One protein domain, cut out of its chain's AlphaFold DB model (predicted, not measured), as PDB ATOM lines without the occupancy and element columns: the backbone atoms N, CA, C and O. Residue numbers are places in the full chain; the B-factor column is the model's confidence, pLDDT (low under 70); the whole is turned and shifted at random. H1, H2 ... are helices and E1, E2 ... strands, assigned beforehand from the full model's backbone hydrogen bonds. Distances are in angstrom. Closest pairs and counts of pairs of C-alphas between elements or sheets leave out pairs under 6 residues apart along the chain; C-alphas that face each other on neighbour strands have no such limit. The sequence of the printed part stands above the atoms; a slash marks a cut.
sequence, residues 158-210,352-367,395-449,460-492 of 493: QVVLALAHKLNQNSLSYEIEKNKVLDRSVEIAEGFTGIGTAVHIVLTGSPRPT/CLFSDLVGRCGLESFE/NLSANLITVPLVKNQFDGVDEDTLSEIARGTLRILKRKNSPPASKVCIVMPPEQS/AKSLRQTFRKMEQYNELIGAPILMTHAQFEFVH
ATOM      1  N   GLN A 158     175.086 295.818 259.414       94.19
ATOM      2  CA  GLN A 158     173.968 296.618 258.941       94.19
ATOM      3  C   GLN A 158     172.844 296.528 259.967       94.19
ATOM      4  O   GLN A 158     172.601 295.474 260.556       94.19
ATOM      5  N   VAL A 159     172.168 297.646 260.214       94.25
ATOM      6  CA  VAL A 159     171.105 297.743 261.218       94.25
ATOM      7  C   VAL A 159     169.807 298.158 260.539       94.25
ATOM      8  O   VAL A 159     169.776 299.154 259.823       94.25
ATOM      9  N   VAL A 160     168.724 297.428 260.788       95.44
ATOM     10  CA  VAL A 160     167.368 297.771 260.344       95.44
ATOM     11  C   VAL A 160     166.551 298.145 261.576       95.44
ATOM     12  O   VAL A 160     166.147 297.280 262.340       95.44
ATOM     13  N   LEU A 161     166.345 299.438 261.805       94.44
ATOM     14  CA  LEU A 161     165.656 299.987 262.967       94.44
ATOM     15  C   LEU A 161     164.179 300.264 262.651       94.44
ATOM     16  O   LEU A 161     163.860 301.254 261.998       94.44
ATOM     17  N   ALA A 162     163.268 299.438 263.159       93.38
ATOM     18  CA  ALA A 162     161.828 299.615 262.994       93.38
ATOM     19  C   ALA A 162     161.219 300.430 264.148       93.38
ATOM     20  O   ALA A 162     161.235 300.009 265.316       93.38
ATOM     21  N   LEU A 163     160.633 301.594 263.836       89.75
ATOM     22  CA  LEU A 163     160.014 302.487 264.825       89.75
ATOM     23  C   LEU A 163     158.581 302.078 265.213       89.75
ATOM     24  O   LEU A 163     157.663 302.894 265.224       89.75
ATOM     25  N   ALA A 164     158.373 300.807 265.566       88.12
ATOM     26  CA  ALA A 164     157.041 300.265 265.847       88.12
ATOM     27  C   ALA A 164     156.364 300.857 267.101       88.12
ATOM     28  O   ALA A 164     155.142 300.799 267.212       88.12
ATOM     29  N   HIS A 165     157.105 301.498 268.014       85.88
ATOM     30  CA  HIS A 165     156.525 302.240 269.144       85.88
ATOM     31  C   HIS A 165     155.649 303.429 268.705       85.88
ATOM     32  O   HIS A 165     154.846 303.914 269.499       85.88
ATOM     33  N   LYS A 166     155.789 303.896 267.454       84.44
ATOM     34  CA  LYS A 166     154.946 304.938 266.852       84.44
ATOM     35  C   LYS A 166     153.632 304.405 266.277       84.44
ATOM     36  O   LYS A 166     152.769 305.209 265.937       84.44
ATOM     37  N   LEU A 167     153.457 303.085 266.172       84.62
ATOM     38  CA  LEU A 167     152.190 302.508 265.727       84.62
ATOM     39  C   LEU A 167     151.091 302.828 266.740       84.62
ATOM     40  O   LEU A 167     151.225 302.564 267.939       84.62
ATOM     41  N   ASN A 168     149.974 303.359 266.248       81.81
ATOM     42  CA  ASN A 168     148.824 303.640 267.089       81.81
ATOM     43  C   ASN A 168     148.106 302.329 267.434       81.81
ATOM     44  O   ASN A 168     147.305 301.827 266.648       81.81
ATOM     45  N   GLN A 169     148.364 301.798 268.632       78.94
ATOM     46  CA  GLN A 169     147.738 300.566 269.136       78.94
ATOM     47  C   GLN A 169     146.205 300.645 269.202       78.94
ATOM     48  O   GLN A 169     145.540 299.615 269.199       78.94
ATOM     49  N   ASN A 170     145.637 301.854 269.239       76.56
ATOM     50  CA  ASN A 170     144.190 302.063 269.261       76.56
ATOM     51  C   ASN A 170     143.578 302.191 267.858       76.56
ATOM     52  O   ASN A 170     142.365 302.376 267.742       76.56
ATOM     53  N   SER A 171     144.388 302.139 266.796       79.88
ATOM     54  CA  SER A 171     143.885 302.219 265.428       79.88
ATOM     55  C   SER A 171     143.258 300.898 264.991       79.88
ATOM     56  O   SER A 171     143.828 299.828 265.196       79.88
ATOM     57  N   LEU A 172     142.126 300.968 264.285       83.25
ATOM     58  CA  LEU A 172     141.527 299.804 263.617       83.25
ATOM     59  C   LEU A 172     142.448 299.227 262.525       83.25
ATOM     60  O   LEU A 172     142.337 298.055 262.181       83.25
ATOM     61  N   SER A 173     143.369 300.041 261.997       87.12
ATOM     62  CA  SER A 173     144.389 299.640 261.022       87.12
ATOM     63  C   SER A 173     145.674 299.095 261.655       87.12
ATOM     64  O   SER A 173     146.587 298.750 260.907       87.12
ATOM     65  N   TYR A 174     145.765 298.984 262.990       86.06
ATOM     66  CA  TYR A 174     147.009 298.633 263.690       86.06
ATOM     67  C   TYR A 174     147.666 297.364 263.142       86.06
ATOM     68  O   TYR A 174     148.848 297.377 262.820       86.06
ATOM     69  N   GLU A 175     146.903 296.282 262.977       85.44
ATOM     70  CA  GLU A 175     147.433 295.009 262.473       85.44
ATOM     71  C   GLU A 175     147.966 295.123 261.039       85.44
ATOM     72  O   GLU A 175     149.009 294.559 260.712       85.44
ATOM     73  N   ILE A 176     147.296 295.903 260.186       90.38
ATOM     74  CA  ILE A 176     147.725 296.130 258.801       90.38
ATOM     75  C   ILE A 176     149.024 296.941 258.789       90.38
ATOM     76  O   ILE A 176     149.979 296.561 258.117       90.38
ATOM     77  N   GLU A 177     149.081 298.039 259.541       89.69
ATOM     78  CA  GLU A 177     150.261 298.906 259.624       89.69
ATOM     79  C   GLU A 177     151.455 298.178 260.249       89.69
ATOM     80  O   GLU A 177     152.561 298.239 259.713       89.69
ATOM     81  N   LYS A 178     151.218 297.417 261.325       90.12
ATOM     82  CA  LYS A 178     152.202 296.531 261.956       90.12
ATOM     83  C   LYS A 178     152.794 295.573 260.932       90.12
ATOM     84  O   LYS A 178     154.012 295.507 260.796       90.12
ATOM     85  N   ASN A 179     151.943 294.849 260.206       90.56
ATOM     86  CA  ASN A 179     152.389 293.857 259.235       90.56
ATOM     87  C   ASN A 179     153.214 294.498 258.121       90.56
ATOM     88  O   ASN A 179     154.273 293.975 257.805       90.56
ATOM     89  N   LYS A 180     152.808 295.663 257.605       92.62
ATOM     90  CA  LYS A 180     153.597 296.367 256.588       92.62
ATOM     91  C   LYS A 180     154.977 296.799 257.104       92.62
ATOM     92  O   LYS A 180     155.966 296.619 256.402       92.62
ATOM     93  N   VAL A 181     155.067 297.323 258.333       92.00
ATOM     94  CA  VAL A 181     156.359 297.690 258.953       92.00
ATOM     95  C   VAL A 181     157.255 296.462 259.104       92.00
ATOM     96  O   VAL A 181     158.454 296.534 258.825       92.00
ATOM     97  N   LEU A 182     156.686 295.334 259.532       92.38
ATOM     98  CA  LEU A 182     157.416 294.077 259.674       92.38
ATOM     99  C   LEU A 182     157.891 293.539 258.324       92.38
ATOM    100  O   LEU A 182     159.082 293.280 258.185       92.38
ATOM    101  N   ASP A 183     157.004 293.435 257.333       94.06
ATOM    102  CA  ASP A 183     157.341 292.972 255.980       94.06
ATOM    103  C   ASP A 183     158.454 293.815 255.373       94.06
ATOM    104  O   ASP A 183     159.454 293.278 254.902       94.06
ATOM    105  N   ARG A 184     158.343 295.143 255.480       95.56
ATOM    106  CA  ARG A 184     159.363 296.050 254.958       95.56
ATOM    107  C   ARG A 184     160.701 295.894 255.676       95.56
ATOM    108  O   ARG A 184     161.750 295.961 255.043       95.56
ATOM    109  N   SER A 185     160.680 295.671 256.990       93.88
ATOM    110  CA  SER A 185     161.900 295.437 257.771       93.88
ATOM    111  C   SER A 185     162.601 294.143 257.356       93.88
ATOM    112  O   SER A 185     163.826 294.126 257.252       93.88
ATOM    113  N   VAL A 186     161.832 293.078 257.101       93.75
ATOM    114  CA  VAL A 186     162.371 291.798 256.622       93.75
ATOM    115  C   VAL A 186     162.915 291.935 255.206       93.75
ATOM    116  O   VAL A 186     164.055 291.553 254.979       93.75
ATOM    117  N   GLU A 187     162.180 292.568 254.292       94.69
ATOM    118  CA  GLU A 187     162.619 292.783 252.906       94.69
ATOM    119  C   GLU A 187     163.972 293.519 252.836       94.69
ATOM    120  O   GLU A 187     164.887 293.101 252.123       94.69
ATOM    121  N   ILE A 188     164.136 294.590 253.624       94.00
ATOM    122  CA  ILE A 188     165.407 295.326 253.712       94.00
ATOM    123  C   ILE A 188     166.513 294.421 254.262       94.00
ATOM    124  O   ILE A 188     167.630 294.414 253.745       94.00
ATOM    125  N   ALA A 189     166.218 293.670 255.323       92.50
ATOM    126  CA  ALA A 189     167.192 292.793 255.951       92.50
ATOM    127  C   ALA A 189     167.631 291.653 255.019       92.50
ATOM    128  O   ALA A 189     168.816 291.337 254.956       92.50
ATOM    129  N   GLU A 190     166.717 291.073 254.249       91.94
ATOM    130  CA  GLU A 190     167.022 290.054 253.245       91.94
ATOM    131  C   GLU A 190     167.913 290.617 252.134       91.94
ATOM    132  O   GLU A 190     168.924 289.996 251.795       91.94
ATOM    133  N   GLY A 191     167.631 291.835 251.654       90.56
ATOM    134  CA  GLY A 191     168.488 292.537 250.690       90.56
ATOM    135  C   GLY A 191     169.931 292.726 251.178       90.56
ATOM    136  O   GLY A 191     170.867 292.769 250.382       90.56
ATOM    137  N   PHE A 192     170.121 292.773 252.495       89.81
ATOM    138  CA  PHE A 192     171.414 292.886 253.157       89.81
ATOM    139  C   PHE A 192     172.128 291.551 253.387       89.81
ATOM    140  O   PHE A 192     173.357 291.480 253.294       89.81
ATOM    141  N   THR A 193     171.388 290.465 253.623       85.44
ATOM    142  CA  THR A 193     171.991 289.141 253.870       85.44
ATOM    143  C   THR A 193     172.840 288.620 252.707       85.44
ATOM    144  O   THR A 193     173.802 287.888 252.943       85.44
ATOM    145  N   GLY A 194     172.560 289.044 251.469       80.50
ATOM    146  CA  GLY A 194     173.333 288.657 250.282       80.50
ATOM    147  C   GLY A 194     174.790 289.138 250.275       80.50
ATOM    148  O   GLY A 194     175.596 288.623 249.506       80.50
ATOM    149  N   ILE A 195     175.147 290.095 251.138       80.38
ATOM    150  CA  ILE A 195     176.478 290.726 251.183       80.38
ATOM    151  C   ILE A 195     177.411 289.990 252.170       80.38
ATOM    152  O   ILE A 195     178.602 290.278 252.252       80.38
ATOM    153  N   GLY A 196     176.897 289.014 252.931       81.19
ATOM    154  CA  GLY A 196     177.680 288.297 253.946       81.19
ATOM    155  C   GLY A 196     177.982 289.126 255.202       81.19
ATOM    156  O   GLY A 196     178.732 288.684 256.067       81.19
ATOM    157  N   THR A 197     177.383 290.310 255.329       86.25
ATOM    158  CA  THR A 197     177.491 291.187 256.498       86.25
ATOM    159  C   THR A 197     176.524 290.773 257.603       86.25
ATOM    160  O   THR A 197     175.461 290.211 257.337       86.25
ATOM    161  N   ALA A 198     176.874 291.068 258.857       89.69
ATOM    162  CA  ALA A 198     175.968 290.874 259.989       89.69
ATOM    163  C   ALA A 198     174.798 291.865 259.897       89.69
ATOM    164  O   ALA A 198     175.020 293.068 259.795       89.69
ATOM    165  N   VAL A 199     173.561 291.375 259.946       92.62
ATOM    166  CA  VAL A 199     172.336 292.174 259.844       92.62
ATOM    167  C   VAL A 199     171.578 292.112 261.167       92.62
ATOM    168  O   VAL A 199     171.227 291.043 261.668       92.62
ATOM    169  N   HIS A 200     171.303 293.273 261.748       92.69
ATOM    170  CA  HIS A 200     170.583 293.408 263.008       92.69
ATOM    171  C   HIS A 200     169.259 294.121 262.769       92.69
ATOM    172  O   HIS A 200     169.234 295.335 262.582       92.69
ATOM    173  N   ILE A 201     168.145 293.395 262.823       92.44
ATOM    174  CA  ILE A 201     166.823 294.013 262.891       92.44
ATOM    175  C   ILE A 201     166.582 294.417 264.341       92.44
ATOM    176  O   ILE A 201     166.578 293.584 265.245       92.44
ATOM    177  N   VAL A 202     166.414 295.709 264.572       92.25
ATOM    178  CA  VAL A 202     166.159 296.310 265.872       92.25
ATOM    179  C   VAL A 202     164.761 296.880 265.848       92.25
ATOM    180  O   VAL A 202     164.456 297.810 265.112       92.25
ATOM    181  N   LEU A 203     163.901 296.332 266.681       91.25
ATOM    182  CA  LEU A 203     162.526 296.749 266.757       91.25
ATOM    183  C   LEU A 203     162.312 297.559 268.026       91.25
ATOM    184  O   LEU A 203     162.700 297.138 269.113       91.25
ATOM    185  N   THR A 204     161.697 298.729 267.901       89.81
ATOM    186  CA  THR A 204     161.323 299.540 269.063       89.81
ATOM    187  C   THR A 204     159.869 299.278 269.416       89.81
ATOM    188  O   THR A 204     158.993 299.368 268.562       89.81
ATOM    189  N   GLY A 205     159.589 298.946 270.668       80.94
ATOM    190  CA  GLY A 205     158.226 298.775 271.165       80.94
ATOM    191  C   GLY A 205     158.012 299.627 272.402       80.94
ATOM    192  O   GLY A 205     158.952 299.843 273.165       80.94
ATOM    193  N   SER A 206     156.786 300.097 272.638       62.41
ATOM    194  CA  SER A 206     156.461 300.594 273.973       62.41
ATOM    195  C   SER A 206     156.547 299.416 274.958       62.41
ATOM    196  O   SER A 206     156.203 298.287 274.578       62.41
ATOM    197  N   PRO A 207     156.959 299.622 276.224       56.62
ATOM    198  CA  PRO A 207     156.569 298.685 277.265       56.62
ATOM    199  C   PRO A 207     155.049 298.553 277.150       56.62
ATOM    200  O   PRO A 207     154.342 299.560 277.009       56.62
ATOM    201  N   ARG A 208     154.539 297.320 277.053       56.56
ATOM    202  CA  ARG A 208     153.086 297.143 277.018       56.56
ATOM    203  C   ARG A 208     152.520 297.802 278.276       56.56
ATOM    204  O   ARG A 208     153.158 297.668 279.326       56.56
ATOM    205  N   PRO A 209     151.362 298.479 278.180       49.78
ATOM    206  CA  PRO A 209     150.675 298.929 279.371       49.78
ATOM    207  C   PRO A 209     150.579 297.738 280.312       49.78
ATOM    208  O   PRO A 209     150.189 296.636 279.912       49.78
ATOM    209  N   THR A 210     151.042 297.930 281.541       51.22
ATOM    210  CA  THR A 210     150.901 296.907 282.571       51.22
ATOM    211  C   THR A 210     149.422 296.517 282.689       51.22
ATOM    212  O   THR A 210     148.541 297.307 282.356       51.22
ATOM    213  N   CYS A 352     153.098 288.302 269.834       73.62
ATOM    214  CA  CYS A 352     153.745 289.581 270.104       73.62
ATOM    215  C   CYS A 352     154.487 290.031 268.846       73.62
ATOM    216  O   CYS A 352     155.038 289.210 268.128       73.62
ATOM    217  N   LEU A 353     154.562 291.340 268.614       80.12
ATOM    218  CA  LEU A 353     155.166 291.914 267.411       80.12
ATOM    219  C   LEU A 353     156.603 291.397 267.154       80.12
ATOM    220  O   LEU A 353     157.005 291.193 266.013       80.12
ATOM    221  N   PHE A 354     157.355 291.095 268.216       83.12
ATOM    222  CA  PHE A 354     158.660 290.445 268.105       83.12
ATOM    223  C   PHE A 354     158.585 288.964 267.674       83.12
ATOM    224  O   PHE A 354     159.430 288.530 266.901       83.12
ATOM    225  N   SER A 355     157.577 288.202 268.122       82.69
ATOM    226  CA  SER A 355     157.323 286.832 267.634       82.69
ATOM    227  C   SER A 355     157.014 286.835 266.139       82.69
ATOM    228  O   SER A 355     157.598 286.041 265.410       82.69
ATOM    229  N   ASP A 356     156.168 287.766 265.684       85.62
ATOM    230  CA  ASP A 356     155.814 287.910 264.267       85.62
ATOM    231  C   ASP A 356     157.063 288.198 263.427       85.62
ATOM    232  O   ASP A 356     157.261 287.595 262.374       85.62
ATOM    233  N   LEU A 357     157.934 289.098 263.907       85.94
ATOM    234  CA  LEU A 357     159.201 289.404 263.245       85.94
ATOM    235  C   LEU A 357     160.097 288.163 263.145       85.94
ATOM    236  O   LEU A 357     160.608 287.867 262.069       85.94
ATOM    237  N   VAL A 358     160.285 287.442 264.255       85.88
ATOM    238  CA  VAL A 358     161.104 286.217 264.317       85.88
ATOM    239  C   VAL A 358     160.568 285.162 263.345       85.88
ATOM    240  O   VAL A 358     161.347 284.598 262.578       85.88
ATOM    241  N   GLY A 359     159.246 284.963 263.317       85.69
ATOM    242  CA  GLY A 359     158.581 284.048 262.392       85.69
ATOM    243  C   GLY A 359     158.782 284.435 260.925       85.69
ATOM    244  O   GLY A 359     159.115 283.578 260.110       85.69
ATOM    245  N   ARG A 360     158.662 285.727 260.591       89.50
ATOM    246  CA  ARG A 360     158.881 286.235 259.222       89.50
ATOM    247  C   ARG A 360     160.334 286.139 258.774       89.50
ATOM    248  O   ARG A 360     160.586 285.868 257.611       89.50
ATOM    249  N   CYS A 361     161.281 286.312 259.693       86.88
ATOM    250  CA  CYS A 361     162.709 286.178 259.403       86.88
ATOM    251  C   CYS A 361     163.175 284.715 259.298       86.88
ATOM    252  O   CYS A 361     164.356 284.475 259.055       86.88
ATOM    253  N   GLY A 362     162.297 283.735 259.555       85.94
ATOM    254  CA  GLY A 362     162.673 282.322 259.608       85.94
ATOM    255  C   GLY A 362     163.695 282.005 260.705       85.94
ATOM    256  O   GLY A 362     164.476 281.065 260.564       85.94
ATOM    257  N   LEU A 363     163.730 282.799 261.781       82.00
ATOM    258  CA  LEU A 363     164.660 282.599 262.890       82.00
ATOM    259  C   LEU A 363     164.111 281.503 263.814       82.00
ATOM    260  O   LEU A 363     163.024 281.632 264.374       82.00
ATOM    261  N   GLU A 364     164.865 280.413 263.976       59.97
ATOM    262  CA  GLU A 364     164.385 279.188 264.640       59.97
ATOM    263  C   GLU A 364     164.201 279.319 266.163       59.97
ATOM    264  O   GLU A 364     163.575 278.458 266.783       59.97
ATOM    265  N   SER A 365     164.703 280.380 266.805       56.94
ATOM    266  CA  SER A 365     164.481 280.571 268.241       56.94
ATOM    267  C   SER A 365     164.641 282.011 268.724       56.94
ATOM    268  O   SER A 365     165.426 282.803 268.202       56.94
ATOM    269  N   PHE A 366     163.910 282.318 269.799       55.53
ATOM    270  CA  PHE A 366     164.272 283.386 270.717       55.53
ATOM    271  C   PHE A 366     165.604 282.985 271.351       55.53
ATOM    272  O   PHE A 366     165.632 282.094 272.202       55.53
ATOM    273  N   GLU A 367     166.697 283.675 271.039       49.22
ATOM    274  CA  GLU A 367     167.713 283.837 272.074       49.22
ATOM    275  C   GLU A 367     167.053 284.661 273.178       49.22
ATOM    276  O   GLU A 367     166.992 285.889 273.149       49.22
ATOM    277  N   ASN A 395     173.398 285.298 259.282       78.56
ATOM    278  CA  ASN A 395     174.001 286.561 259.718       78.56
ATOM    279  C   ASN A 395     172.947 287.577 260.207       78.56
ATOM    280  O   ASN A 395     173.285 288.699 260.562       78.56
ATOM    281  N   LEU A 396     171.674 287.183 260.214       82.81
ATOM    282  CA  LEU A 396     170.516 287.926 260.647       82.81
ATOM    283  C   LEU A 396     170.236 287.702 262.137       82.81
ATOM    284  O   LEU A 396     170.175 286.572 262.614       82.81
ATOM    285  N   SER A 397     169.987 288.787 262.861       83.38
ATOM    286  CA  SER A 397     169.489 288.746 264.236       83.38
ATOM    287  C   SER A 397     168.344 289.731 264.424       83.38
ATOM    288  O   SER A 397     168.381 290.841 263.897       83.38
ATOM    289  N   ALA A 398     167.341 289.338 265.204       83.31
ATOM    290  CA  ALA A 398     166.232 290.197 265.601       83.31
ATOM    291  C   ALA A 398     166.391 290.600 267.072       83.31
ATOM    292  O   ALA A 398     166.655 289.762 267.931       83.31
ATOM    293  N   ASN A 399     166.223 291.884 267.373       87.44
ATOM    294  CA  ASN A 399     166.379 292.455 268.706       87.44
ATOM    295  C   ASN A 399     165.211 293.397 269.017       87.44
ATOM    296  O   ASN A 399     164.710 294.081 268.129       87.44
ATOM    297  N   LEU A 400     164.806 293.466 270.285       85.56
ATOM    298  CA  LEU A 400     163.739 294.347 270.762       85.56
ATOM    299  C   LEU A 400     164.303 295.362 271.763       85.56
ATOM    300  O   LEU A 400     164.941 294.981 272.743       85.56
ATOM    301  N   ILE A 401     164.027 296.646 271.539       86.19
ATOM    302  CA  ILE A 401     164.281 297.734 272.486       86.19
ATOM    303  C   ILE A 401     162.933 298.240 272.991       86.19
ATOM    304  O   ILE A 401     162.088 298.687 272.213       86.19
ATOM    305  N   THR A 402     162.733 298.193 274.304       82.94
ATOM    306  CA  THR A 402     161.576 298.816 274.948       82.94
ATOM    307  C   THR A 402     161.848 300.295 275.173       82.94
ATOM    308  O   THR A 402     162.834 300.647 275.816       82.94
ATOM    309  N   VAL A 403     160.967 301.149 274.669       82.44
ATOM    310  CA  VAL A 403     161.102 302.604 274.714       82.44
ATOM    311  C   VAL A 403     160.009 303.182 275.611       82.44
ATOM    312  O   VAL A 403     158.837 302.907 275.348       82.44
ATOM    313  N   PRO A 404     160.335 303.968 276.654       73.94
ATOM    314  CA  PRO A 404     159.322 304.559 277.519       73.94
ATOM    315  C   PRO A 404     158.403 305.484 276.713       73.94
ATOM    316  O   PRO A 404     158.865 306.375 276.005       73.94
ATOM    317  N   LEU A 405     157.089 305.275 276.821       66.94
ATOM    318  CA  LEU A 405     156.111 306.135 276.165       66.94
ATOM    319  C   LEU A 405     155.848 307.355 277.058       66.94
ATOM    320  O   LEU A 405     155.119 307.261 278.048       66.94
ATOM    321  N   VAL A 406     156.438 308.503 276.729       70.25
ATOM    322  CA  VAL A 406     156.139 309.760 277.428       70.25
ATOM    323  C   VAL A 406     154.815 310.301 276.879       70.25
ATOM    324  O   VAL A 406     154.728 310.735 275.735       70.25
ATOM    325  N   LYS A 407     153.749 310.223 277.689       57.75
ATOM    326  CA  LYS A 407     152.337 310.375 277.271       57.75
ATOM    327  C   LYS A 407     151.933 311.745 276.684       57.75
ATOM    328  O   LYS A 407     150.802 311.868 276.228       57.75
ATOM    329  N   ASN A 408     152.812 312.750 276.653       49.81
ATOM    330  CA  ASN A 408     152.415 314.148 276.419       49.81
ATOM    331  C   ASN A 408     153.048 314.838 275.197       49.81
ATOM    332  O   ASN A 408     152.870 316.041 275.038       49.81
ATOM    333  N   GLN A 409     153.745 314.120 274.315       55.00
ATOM    334  CA  GLN A 409     154.322 314.718 273.104       55.00
ATOM    335  C   GLN A 409     153.909 313.924 271.862       55.00
ATOM    336  O   GLN A 409     154.609 313.029 271.399       55.00
ATOM    337  N   PHE A 410     152.736 314.249 271.318       48.12
ATOM    338  CA  PHE A 410     152.287 313.696 270.036       48.12
ATOM    339  C   PHE A 410     152.963 314.364 268.823       48.12
ATOM    340  O   PHE A 410     152.874 313.824 267.725       48.12
ATOM    341  N   ASP A 411     153.714 315.454 269.032       59.06
ATOM    342  CA  ASP A 411     154.328 316.252 267.957       59.06
ATOM    343  C   ASP A 411     155.852 316.072 267.808       59.06
ATOM    344  O   ASP A 411     156.459 316.658 266.913       59.06
ATOM    345  N   GLY A 412     156.488 315.238 268.640       64.62
ATOM    346  CA  GLY A 412     157.935 315.009 268.605       64.62
ATOM    347  C   GLY A 412     158.332 313.682 269.245       64.62
ATOM    348  O   GLY A 412     157.593 313.110 270.042       64.62
ATOM    349  N   VAL A 413     159.474 313.122 268.846       76.31
ATOM    350  CA  VAL A 413     160.112 312.052 269.624       76.31
ATOM    351  C   VAL A 413     160.943 312.726 270.704       76.31
ATOM    352  O   VAL A 413     161.833 313.503 270.367       76.31
ATOM    353  N   ASP A 414     160.660 312.419 271.967       86.19
ATOM    354  CA  ASP A 414     161.392 312.997 273.094       86.19
ATOM    355  C   ASP A 414     162.888 312.645 273.004       86.19
ATOM    356  O   ASP A 414     163.254 311.536 272.586       86.19
ATOM    357  N   GLU A 415     163.773 313.561 273.400       87.94
ATOM    358  CA  GLU A 415     165.225 313.330 273.309       87.94
ATOM    359  C   GLU A 415     165.661 312.106 274.130       87.94
ATOM    360  O   GLU A 415     166.551 311.352 273.718       87.94
ATOM    361  N   ASP A 416     164.976 311.850 275.246       89.75
ATOM    362  CA  ASP A 416     165.179 310.678 276.097       89.75
ATOM    363  C   ASP A 416     164.825 309.374 275.378       89.75
ATOM    364  O   ASP A 416     165.536 308.372 275.496       89.75
ATOM    365  N   THR A 417     163.768 309.390 274.561       90.06
ATOM    366  CA  THR A 417     163.381 308.241 273.736       90.06
ATOM    367  C   THR A 417     164.460 307.937 272.702       90.06
ATOM    368  O   THR A 417     164.892 306.789 272.575       90.06
ATOM    369  N   LEU A 418     164.938 308.955 271.981       91.81
ATOM    370  CA  LEU A 418     166.015 308.781 271.002       91.81
ATOM    371  C   LEU A 418     167.309 308.307 271.669       91.81
ATOM    372  O   LEU A 418     168.009 307.453 271.123       91.81
ATOM    373  N   SER A 419     167.601 308.819 272.864       91.94
ATOM    374  CA  SER A 419     168.730 308.388 273.691       91.94
ATOM    375  C   SER A 419     168.625 306.920 274.082       91.94
ATOM    376  O   SER A 419     169.611 306.193 273.969       91.94
ATOM    377  N   GLU A 420     167.444 306.444 274.473       91.62
ATOM    378  CA  GLU A 420     167.245 305.037 274.822       91.62
ATOM    379  C   GLU A 420     167.345 304.116 273.599       91.62
ATOM    380  O   GLU A 420     167.983 303.063 273.673       91.62
ATOM    381  N   ILE A 421     166.810 304.538 272.449       92.81
ATOM    382  CA  ILE A 421     166.960 303.822 271.174       92.81
ATOM    383  C   ILE A 421     168.441 303.711 270.793       92.81
ATOM    384  O   ILE A 421     168.920 302.617 270.472       92.81
ATOM    385  N   ALA A 422     169.193 304.812 270.876       93.62
ATOM    386  CA  ALA A 422     170.620 304.823 270.572       93.62
ATOM    387  C   ALA A 422     171.414 303.922 271.534       93.62
ATOM    388  O   ALA A 422     172.185 303.064 271.094       93.62
ATOM    389  N   ARG A 423     171.156 304.029 272.846       92.88
ATOM    390  CA  ARG A 423     171.760 303.165 273.876       92.88
ATOM    391  C   ARG A 423     171.440 301.698 273.652       92.88
ATOM    392  O   ARG A 423     172.303 300.847 273.856       92.88
ATOM    393  N   GLY A 424     170.191 301.375 273.330       91.88
ATOM    394  CA  GLY A 424     169.758 300.006 273.079       91.88
ATOM    395  C   GLY A 424     170.451 299.421 271.850       91.88
ATOM    396  O   GLY A 424     170.996 298.323 271.928       91.88
ATOM    397  N   THR A 425     170.539 300.195 270.767       92.88
ATOM    398  CA  THR A 425     171.206 299.785 269.522       92.88
ATOM    399  C   THR A 425     172.696 299.523 269.751       92.88
ATOM    400  O   THR A 425     173.191 298.446 269.425       92.88
ATOM    401  N   LEU A 426     173.408 300.441 270.415       92.81
ATOM    402  CA  LEU A 426     174.824 300.244 270.750       92.81
ATOM    403  C   LEU A 426     175.040 299.062 271.703       92.81
ATOM    404  O   LEU A 426     176.009 298.321 271.553       92.81
ATOM    405  N   ARG A 427     174.136 298.839 272.669       92.19
ATOM    406  CA  ARG A 427     174.186 297.658 273.549       92.19
ATOM    407  C   ARG A 427     174.046 296.358 272.761       92.19
ATOM    408  O   ARG A 427     174.749 295.403 273.083       92.19
ATOM    409  N   ILE A 428     173.173 296.314 271.755       91.06
ATOM    410  CA  ILE A 428     172.997 295.145 270.881       91.06
ATOM    411  C   ILE A 428     174.292 294.864 270.116       91.06
ATOM    412  O   ILE A 428     174.815 293.755 270.214       91.06
ATOM    413  N   LEU A 429     174.847 295.878 269.445       91.38
ATOM    414  CA  LEU A 429     176.083 295.733 268.671       91.38
ATOM    415  C   LEU A 429     177.264 295.295 269.555       91.38
ATOM    416  O   LEU A 429     177.974 294.354 269.208       91.38
ATOM    417  N   LYS A 430     177.423 295.894 270.747       90.00
ATOM    418  CA  LYS A 430     178.461 295.497 271.717       90.00
ATOM    419  C   LYS A 430     178.298 294.050 272.182       90.00
ATOM    420  O   LYS A 430     179.262 293.298 272.182       90.00
ATOM    421  N   ARG A 431     177.087 293.642 272.580       85.75
ATOM    422  CA  ARG A 431     176.831 292.290 273.116       85.75
ATOM    423  C   ARG A 431     177.059 291.192 272.087       85.75
ATOM    424  O   ARG A 431     177.442 290.089 272.458       85.75
ATOM    425  N   LYS A 432     176.792 291.484 270.817       83.69
ATOM    426  CA  LYS A 432     176.970 290.541 269.715       83.69
ATOM    427  C   LYS A 432     178.397 290.494 269.179       83.69
ATOM    428  O   LYS A 432     178.646 289.715 268.267       83.69
ATOM    429  N   ASN A 433     179.316 291.282 269.749       89.12
ATOM    430  CA  ASN A 433     180.645 291.514 269.184       89.12
ATOM    431  C   ASN A 433     180.547 291.859 267.691       89.12
ATOM    432  O   ASN A 433     181.343 291.396 266.875       89.12
ATOM    433  N   SER A 434     179.508 292.622 267.337       87.25
ATOM    434  CA  SER A 434     179.224 292.949 265.954       87.25
ATOM    435  C   SER A 434     180.309 293.868 265.415       87.25
ATOM    436  O   SER A 434     180.753 294.777 266.127       87.25
ATOM    437  N   PRO A 435     180.696 293.695 264.146       89.38
ATOM    438  CA  PRO A 435     181.514 294.687 263.480       89.38
ATOM    439  C   PRO A 435     180.839 296.070 263.482       89.38
ATOM    440  O   PRO A 435     179.606 296.142 263.582       89.38
ATOM    441  N   PRO A 436     181.604 297.163 263.313       91.69
ATOM    442  CA  PRO A 436     181.037 298.495 263.155       91.69
ATOM    443  C   PRO A 436     179.971 298.524 262.057       91.69
ATOM    444  O   PRO A 436     180.135 297.941 260.980       91.69
ATOM    445  N   ALA A 437     178.858 299.185 262.346       92.31
ATOM    446  CA  ALA A 437     177.764 299.331 261.411       92.31
ATOM    447  C   ALA A 437     178.147 300.331 260.319       92.31
ATOM    448  O   ALA A 437     178.521 301.469 260.608       92.31
ATOM    449  N   SER A 438     178.021 299.928 259.057       92.50
ATOM    450  CA  SER A 438     178.226 300.826 257.917       92.50
ATOM    451  C   SER A 438     176.940 301.487 257.449       92.50
ATOM    452  O   SER A 438     176.981 302.584 256.889       92.50
ATOM    453  N   LYS A 439     175.789 300.862 257.717       92.75
ATOM    454  CA  LYS A 439     174.480 301.355 257.288       92.75
ATOM    455  C   LYS A 439     173.394 301.077 258.326       92.75
ATOM    456  O   LYS A 439     173.323 299.985 258.887       92.75
ATOM    457  N   VAL A 440     172.539 302.069 258.552       92.88
ATOM    458  CA  VAL A 440     171.354 302.013 259.410       92.88
ATOM    459  C   VAL A 440     170.137 302.416 258.585       92.88
ATOM    460  O   VAL A 440     170.010 303.571 258.180       92.88
ATOM    461  N   CYS A 441     169.235 301.473 258.346       91.69
ATOM    462  CA  CYS A 441     167.947 301.723 257.708       91.69
ATOM    463  C   CYS A 441     166.882 301.927 258.779       91.69
ATOM    464  O   CYS A 441     166.694 301.059 259.624       91.69
ATOM    465  N   ILE A 442     166.183 303.057 258.753       91.25
ATOM    466  CA  ILE A 442     165.116 303.376 259.703       91.25
ATOM    467  C   ILE A 442     163.776 303.167 259.006       91.25
ATOM    468  O   ILE A 442     163.459 303.876 258.053       91.25
ATOM    469  N   VAL A 443     163.003 302.194 259.482       90.56
ATOM    470  CA  VAL A 443     161.678 301.855 258.955       90.56
ATOM    471  C   VAL A 443     160.616 302.585 259.767       90.56
ATOM    472  O   VAL A 443     160.469 302.355 260.974       90.56
ATOM    473  N   MET A 444     159.882 303.470 259.094       87.19
ATOM    474  CA  MET A 444     158.835 304.300 259.692       87.19
ATOM    475  C   MET A 444     157.445 303.714 259.415       87.19
ATOM    476  O   MET A 444     157.213 303.213 258.317       87.19
ATOM    477  N   PRO A 445     156.497 303.777 260.370       85.75
ATOM    478  CA  PRO A 445     155.099 303.455 260.097       85.75
ATOM    479  C   PRO A 445     154.513 304.293 258.949       85.75
ATOM    480  O   PRO A 445     154.950 305.431 258.759       85.75
ATOM    481  N   PRO A 446     153.512 303.769 258.216       79.81
ATOM    482  CA  PRO A 446     152.870 304.496 257.126       79.81
ATOM    483  C   PRO A 446     152.228 305.795 257.629       79.81
ATOM    484  O   PRO A 446     151.531 305.832 258.644       79.81
ATOM    485  N   GLU A 447     152.502 306.868 256.897       78.81
ATOM    486  CA  GLU A 447     152.174 308.242 257.263       78.81
ATOM    487  C   GLU A 447     150.691 308.577 257.065       78.81
ATOM    488  O   GLU A 447     150.016 308.042 256.182       78.81
ATOM    489  N   GLN A 448     150.188 309.516 257.873       67.56
ATOM    490  CA  GLN A 448     148.826 310.050 257.747       67.56
ATOM    491  C   GLN A 448     148.805 311.544 257.364       67.56
ATOM    492  O   GLN A 448     147.728 312.060 257.064       67.56
ATOM    493  N   SER A 449     149.942 312.269 257.346       79.19
ATOM    494  CA  SER A 449     149.930 313.715 257.039       79.19
ATOM    495  C   SER A 449     151.210 314.288 256.405       79.19
ATOM    496  O   SER A 449     152.316 313.882 256.720       79.19
ATOM    497  N   ALA A 460     165.788 312.052 262.244       84.25
ATOM    498  CA  ALA A 460     167.060 311.631 261.664       84.25
ATOM    499  C   ALA A 460     168.240 312.393 262.252       84.25
ATOM    500  O   ALA A 460     169.234 311.804 262.684       84.25
ATOM    501  N   LYS A 461     168.130 313.721 262.246       88.62
ATOM    502  CA  LYS A 461     169.170 314.628 262.709       88.62
ATOM    503  C   LYS A 461     169.423 314.436 264.199       88.62
ATOM    504  O   LYS A 461     170.581 314.277 264.590       88.62
ATOM    505  N   SER A 462     168.360 314.367 264.998       91.25
ATOM    506  CA  SER A 462     168.448 314.146 266.439       91.25
ATOM    507  C   SER A 462     169.049 312.779 266.759       91.25
ATOM    508  O   SER A 462     169.995 312.698 267.535       91.25
ATOM    509  N   LEU A 463     168.608 311.706 266.093       89.62
ATOM    510  CA  LEU A 463     169.150 310.365 266.316       89.62
ATOM    511  C   LEU A 463     170.637 310.278 265.926       89.62
ATOM    512  O   LEU A 463     171.439 309.738 266.690       89.62
ATOM    513  N   ARG A 464     171.038 310.868 264.790       89.75
ATOM    514  CA  ARG A 464     172.454 310.973 264.384       89.75
ATOM    515  C   ARG A 464     173.285 311.724 265.421       89.75
ATOM    516  O   ARG A 464     174.390 311.296 265.749       89.75
ATOM    517  N   GLN A 465     172.772 312.840 265.936       93.06
ATOM    518  CA  GLN A 465     173.455 313.618 266.965       93.06
ATOM    519  C   GLN A 465     173.598 312.816 268.263       93.06
ATOM    520  O   GLN A 465     174.673 312.817 268.861       93.06
ATOM    521  N   THR A 466     172.558 312.091 268.668       93.75
ATOM    522  CA  THR A 466     172.580 311.222 269.845       93.75
ATOM    523  C   THR A 466     173.601 310.101 269.697       93.75
ATOM    524  O   THR A 466     174.416 309.916 270.599       93.75
ATOM    525  N   PHE A 467     173.643 309.405 268.555       93.56
ATOM    526  CA  PHE A 467     174.672 308.393 268.298       93.56
ATOM    527  C   PHE A 467     176.084 308.979 268.364       93.56
ATOM    528  O   PHE A 467     176.938 308.406 269.030       93.56
ATOM    529  N   ARG A 468     176.322 310.158 267.771       93.56
ATOM    530  CA  ARG A 468     177.627 310.837 267.867       93.56
ATOM    531  C   ARG A 468     178.012 311.154 269.309       93.56
ATOM    532  O   ARG A 468     179.137 310.866 269.694       93.56
ATOM    533  N   LYS A 469     177.088 311.694 270.113       95.00
ATOM    534  CA  LYS A 469     177.325 311.960 271.545       95.00
ATOM    535  C   LYS A 469     177.674 310.671 272.303       95.00
ATOM    536  O   LYS A 469     178.581 310.667 273.129       95.00
ATOM    537  N   MET A 470     176.973 309.570 272.014       94.25
ATOM    538  CA  MET A 470     177.241 308.268 272.636       94.25
ATOM    539  C   MET A 470     178.607 307.699 272.236       94.25
ATOM    540  O   MET A 470     179.293 307.114 273.069       94.25
ATOM    541  N   GLU A 471     178.999 307.860 270.974       93.12
ATOM    542  CA  GLU A 471     180.282 307.369 270.469       93.12
ATOM    543  C   GLU A 471     181.460 308.214 270.955       93.12
ATOM    544  O   GLU A 471     182.485 307.652 271.315       93.12
ATOM    545  N   GLN A 472     181.295 309.533 271.084       95.31
ATOM    546  CA  GLN A 472     182.275 310.390 271.764       95.31
ATOM    547  C   GLN A 472     182.499 309.934 273.208       95.31
ATOM    548  O   GLN A 472     183.629 309.857 273.676       95.31
ATOM    549  N   TYR A 473     181.423 309.577 273.918       94.38
ATOM    550  CA  TYR A 473     181.554 309.001 275.253       94.38
ATOM    551  C   TYR A 473     182.275 307.645 275.230       94.38
ATOM    552  O   TYR A 473     183.130 307.409 276.080       94.38
ATOM    553  N   ASN A 474     181.973 306.769 274.260       94.19
ATOM    554  CA  ASN A 474     182.687 305.498 274.088       94.19
ATOM    555  C   ASN A 474     184.188 305.720 273.860       94.19
ATOM    556  O   ASN A 474     184.994 305.038 274.483       94.19
ATOM    557  N   GLU A 475     184.549 306.691 273.026       94.38
ATOM    558  CA  GLU A 475     185.935 307.059 272.745       94.38
ATOM    559  C   GLU A 475     186.663 307.519 274.017       94.38
ATOM    560  O   GLU A 475     187.749 307.022 274.313       94.38
ATOM    561  N   LEU A 476     186.026 308.368 274.836       96.62
ATOM    562  CA  LEU A 476     186.586 308.837 276.112       96.62
ATOM    563  C   LEU A 476     186.865 307.704 277.111       96.62
ATOM    564  O   LEU A 476     187.810 307.798 277.891       96.62
ATOM    565  N   ILE A 477     186.063 306.634 277.098       95.56
ATOM    566  CA  ILE A 477     186.249 305.468 277.981       95.56
ATOM    567  C   ILE A 477     187.053 304.329 277.328       95.56
ATOM    568  O   ILE A 477     187.166 303.255 277.919       95.56
ATOM    569  N   GLY A 478     187.573 304.520 276.110       94.44
ATOM    570  CA  GLY A 478     188.303 303.490 275.360       94.44
ATOM    571  C   GLY A 478     187.439 302.316 274.876       94.44
ATOM    572  O   GLY A 478     187.956 301.230 274.614       94.44
ATOM    573  N   ALA A 479     186.121 302.497 274.776       93.12
ATOM    574  CA  ALA A 479     185.211 301.521 274.190       93.12
ATOM    575  C   ALA A 479     185.225 301.609 272.648       93.12
ATOM    576  O   ALA A 479     185.449 302.686 272.095       93.12
ATOM    577  N   PRO A 480     184.957 300.499 271.934       91.44
ATOM    578  CA  PRO A 480     184.984 300.490 270.476       91.44
ATOM    579  C   PRO A 480     183.900 301.397 269.892       91.44
ATOM    580  O   PRO A 480     182.765 301.419 270.376       91.44
ATOM    581  N   ILE A 481     184.268 302.087 268.813       93.50
ATOM    582  CA  ILE A 481     183.372 302.901 268.000       93.50
ATOM    583  C   ILE A 481     182.612 301.982 267.044       93.50
ATOM    584  O   ILE A 481     183.226 301.282 266.238       93.50
ATOM    585  N   LEU A 482     181.282 301.982 267.114       92.50
ATOM    586  CA  LEU A 482     180.453 301.030 266.371       92.50
ATOM    587  C   LEU A 482     179.587 301.684 265.298       92.50
ATOM    588  O   LEU A 482     179.135 300.988 264.399       92.50
ATOM    589  N   MET A 483     179.334 302.989 265.369       91.06
ATOM    590  CA  MET A 483     178.353 303.655 264.510       91.06
ATOM    591  C   MET A 483     178.775 305.025 263.967       91.06
ATOM    592  O   MET A 483     178.017 305.625 263.205       91.06
ATOM    593  N   THR A 484     179.963 305.539 264.302       83.38
ATOM    594  CA  THR A 484     180.374 306.911 263.927       83.38
ATOM    595  C   THR A 484     180.320 307.187 262.422       83.38
ATOM    596  O   THR A 484     179.995 308.304 262.016       83.38
ATOM    597  N   HIS A 485     180.585 306.175 261.593       87.19
ATOM    598  CA  HIS A 485     180.598 306.295 260.131       87.19
ATOM    599  C   HIS A 485     179.373 305.674 259.450       87.19
ATOM    600  O   HIS A 485     179.346 305.567 258.226       87.19
ATOM    601  N   ALA A 486     178.364 305.268 260.222       90.56
ATOM    602  CA  ALA A 486     177.198 304.612 259.662       90.56
ATOM    603  C   ALA A 486     176.365 305.591 258.817       90.56
ATOM    604  O   ALA A 486     176.029 306.696 259.255       90.56
ATOM    605  N   GLN A 487     176.004 305.177 257.604       91.62
ATOM    606  CA  GLN A 487     175.070 305.906 256.751       91.62
ATOM    607  C   GLN A 487     173.637 305.649 257.215       91.62
ATOM    608  O   GLN A 487     173.268 304.510 257.479       91.62
ATOM    609  N   PHE A 488     172.816 306.695 257.293       89.25
ATOM    610  CA  PHE A 488     171.421 306.583 257.723       89.25
ATOM    611  C   PHE A 488     170.490 306.780 256.533       89.25
ATOM    612  O   PHE A 488     170.508 307.855 255.931       89.25
ATOM    613  N   GLU A 489     169.655 305.781 256.261       91.62
ATOM    614  CA  GLU A 489     168.642 305.791 255.205       91.62
ATOM    615  C   GLU A 489     167.247 305.626 255.816       91.62
ATOM    616  O   GLU A 489     167.036 304.756 256.662       91.62
ATOM    617  N   PHE A 490     166.296 306.456 255.391       85.00
ATOM    618  CA  PHE A 490     164.896 306.335 255.789       85.00
ATOM    619  C   PHE A 490     164.149 305.511 254.762       85.00
ATOM    620  O   PHE A 490     164.243 305.774 253.564       85.00
ATOM    621  N   VAL A 491     163.404 304.521 255.242       89.38
ATOM    622  CA  VAL A 491     162.581 303.675 254.391       89.38
ATOM    623  C   VAL A 491     161.133 303.792 254.834       89.38
ATOM    624  O   VAL A 491     160.770 303.434 255.956       89.38
ATOM    625  N   HIS A 492     160.316 304.312 253.922       84.69
ATOM    626  CA  HIS A 492     158.873 304.392 254.089       84.69
ATOM    627  C   HIS A 492     158.230 303.048 253.737       84.69
ATOM    628  O   HIS A 492     158.760 302.275 252.927       84.69
TER     629      HIS A 492
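Overview. This is residues 158 to 210, 352 to 367, 395 to 449 and 460 to 492 of the 493 residues of an uncharacterized protein of Thalassiosira oceanica (UniProt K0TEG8). A strongly twisted sheet of five parallel strands makes the middle of three layers, with H1 and H2 over one face and H3 and H4 over the other. H4 packs on H3 and reaches the sheet with residues 460 to 464. The 157 printed residues hold four named helices and five named strands, in the order E1, H1, E2, H2, E3, H3, E4, H4, E5, and the class is mixed, helices and strands. The sheet's order is E3, E2, E1, E4, E5. The whole is compact, with a radius of gyration of the C-alphas of 15.3 A and spans of 48 by 37 by 31 A.

Along the chain. E1, residues 158 to 162, begins with C-alpha 158 at (173.968, 296.618, 258.941). H1, residues 174 to 193, is 28.5 A long and E2, residues 198 to 205, is 22.4 A. H2 is residues 353 to 360. E3, residues 396 to 402, is 20.1 A long. H3, residues 415 to 431, is 24.0 A and begins at C-alpha 415, (165.225, 313.330, 273.309). E4 is residues 437 to 444, 19.6 A. H4, residues 460 to 476, is 24.5 A. E5, residues 487 to 492, ends at C-alpha 492, (158.873, 304.392, 254.089).

Arrangement. E1 is parallel to E2, with N 160 and O 200 2.8 A apart, and to E4, with N 161 and O 441 2.7 A apart. Edge strand E3 pairs with E2 through N 399 and O 201, 2.7 A; edge strand E5 pairs with E4 through N 489 and O 440, 2.9 A. E1, H1, E2 form a strand-helix-strand unit, two parallel neighbour strands with a helix between, its crossover right-handed. E3, H3, E4 form a split one, with E2 and E1 between its strands, also right-handed. H1 and H2 are on the same face of the sheet; H1, with residues 178 to 186 alone, touches H2 at a steep tilt of 48 degrees, closest at the C-alphas of Leu 182 and Leu 357, 6.1 A. H2 lies over E3 at a height over the sheet of 9.2 A. H3 is on the opposite face and touches H4 at a steep tilt of 53 degrees, closest at the C-alphas of Leu 418 and Leu 463, 5.9 A. H1 and H3 are apart. In H1, H2, H3 and H4 every O i to N i+4 pair is within hydrogen-bond range.

Size, cuts and confidence. The C-alphas farthest apart, of Leu 172 and Gly 478, are 48.4 A apart. Three cuts leave residues 211 to 351, 368 to 394 and 450 to 459 unprinted, with C-alpha gaps of 14.7 A, 14.1 A and 17.9 A. The links E1 to H1 and E3 to H3 are long. Mean pLDDT of the printed part is 85.1; 17 residues are under 70, among them 206 to 210, 364 to 367 and 407 to 412.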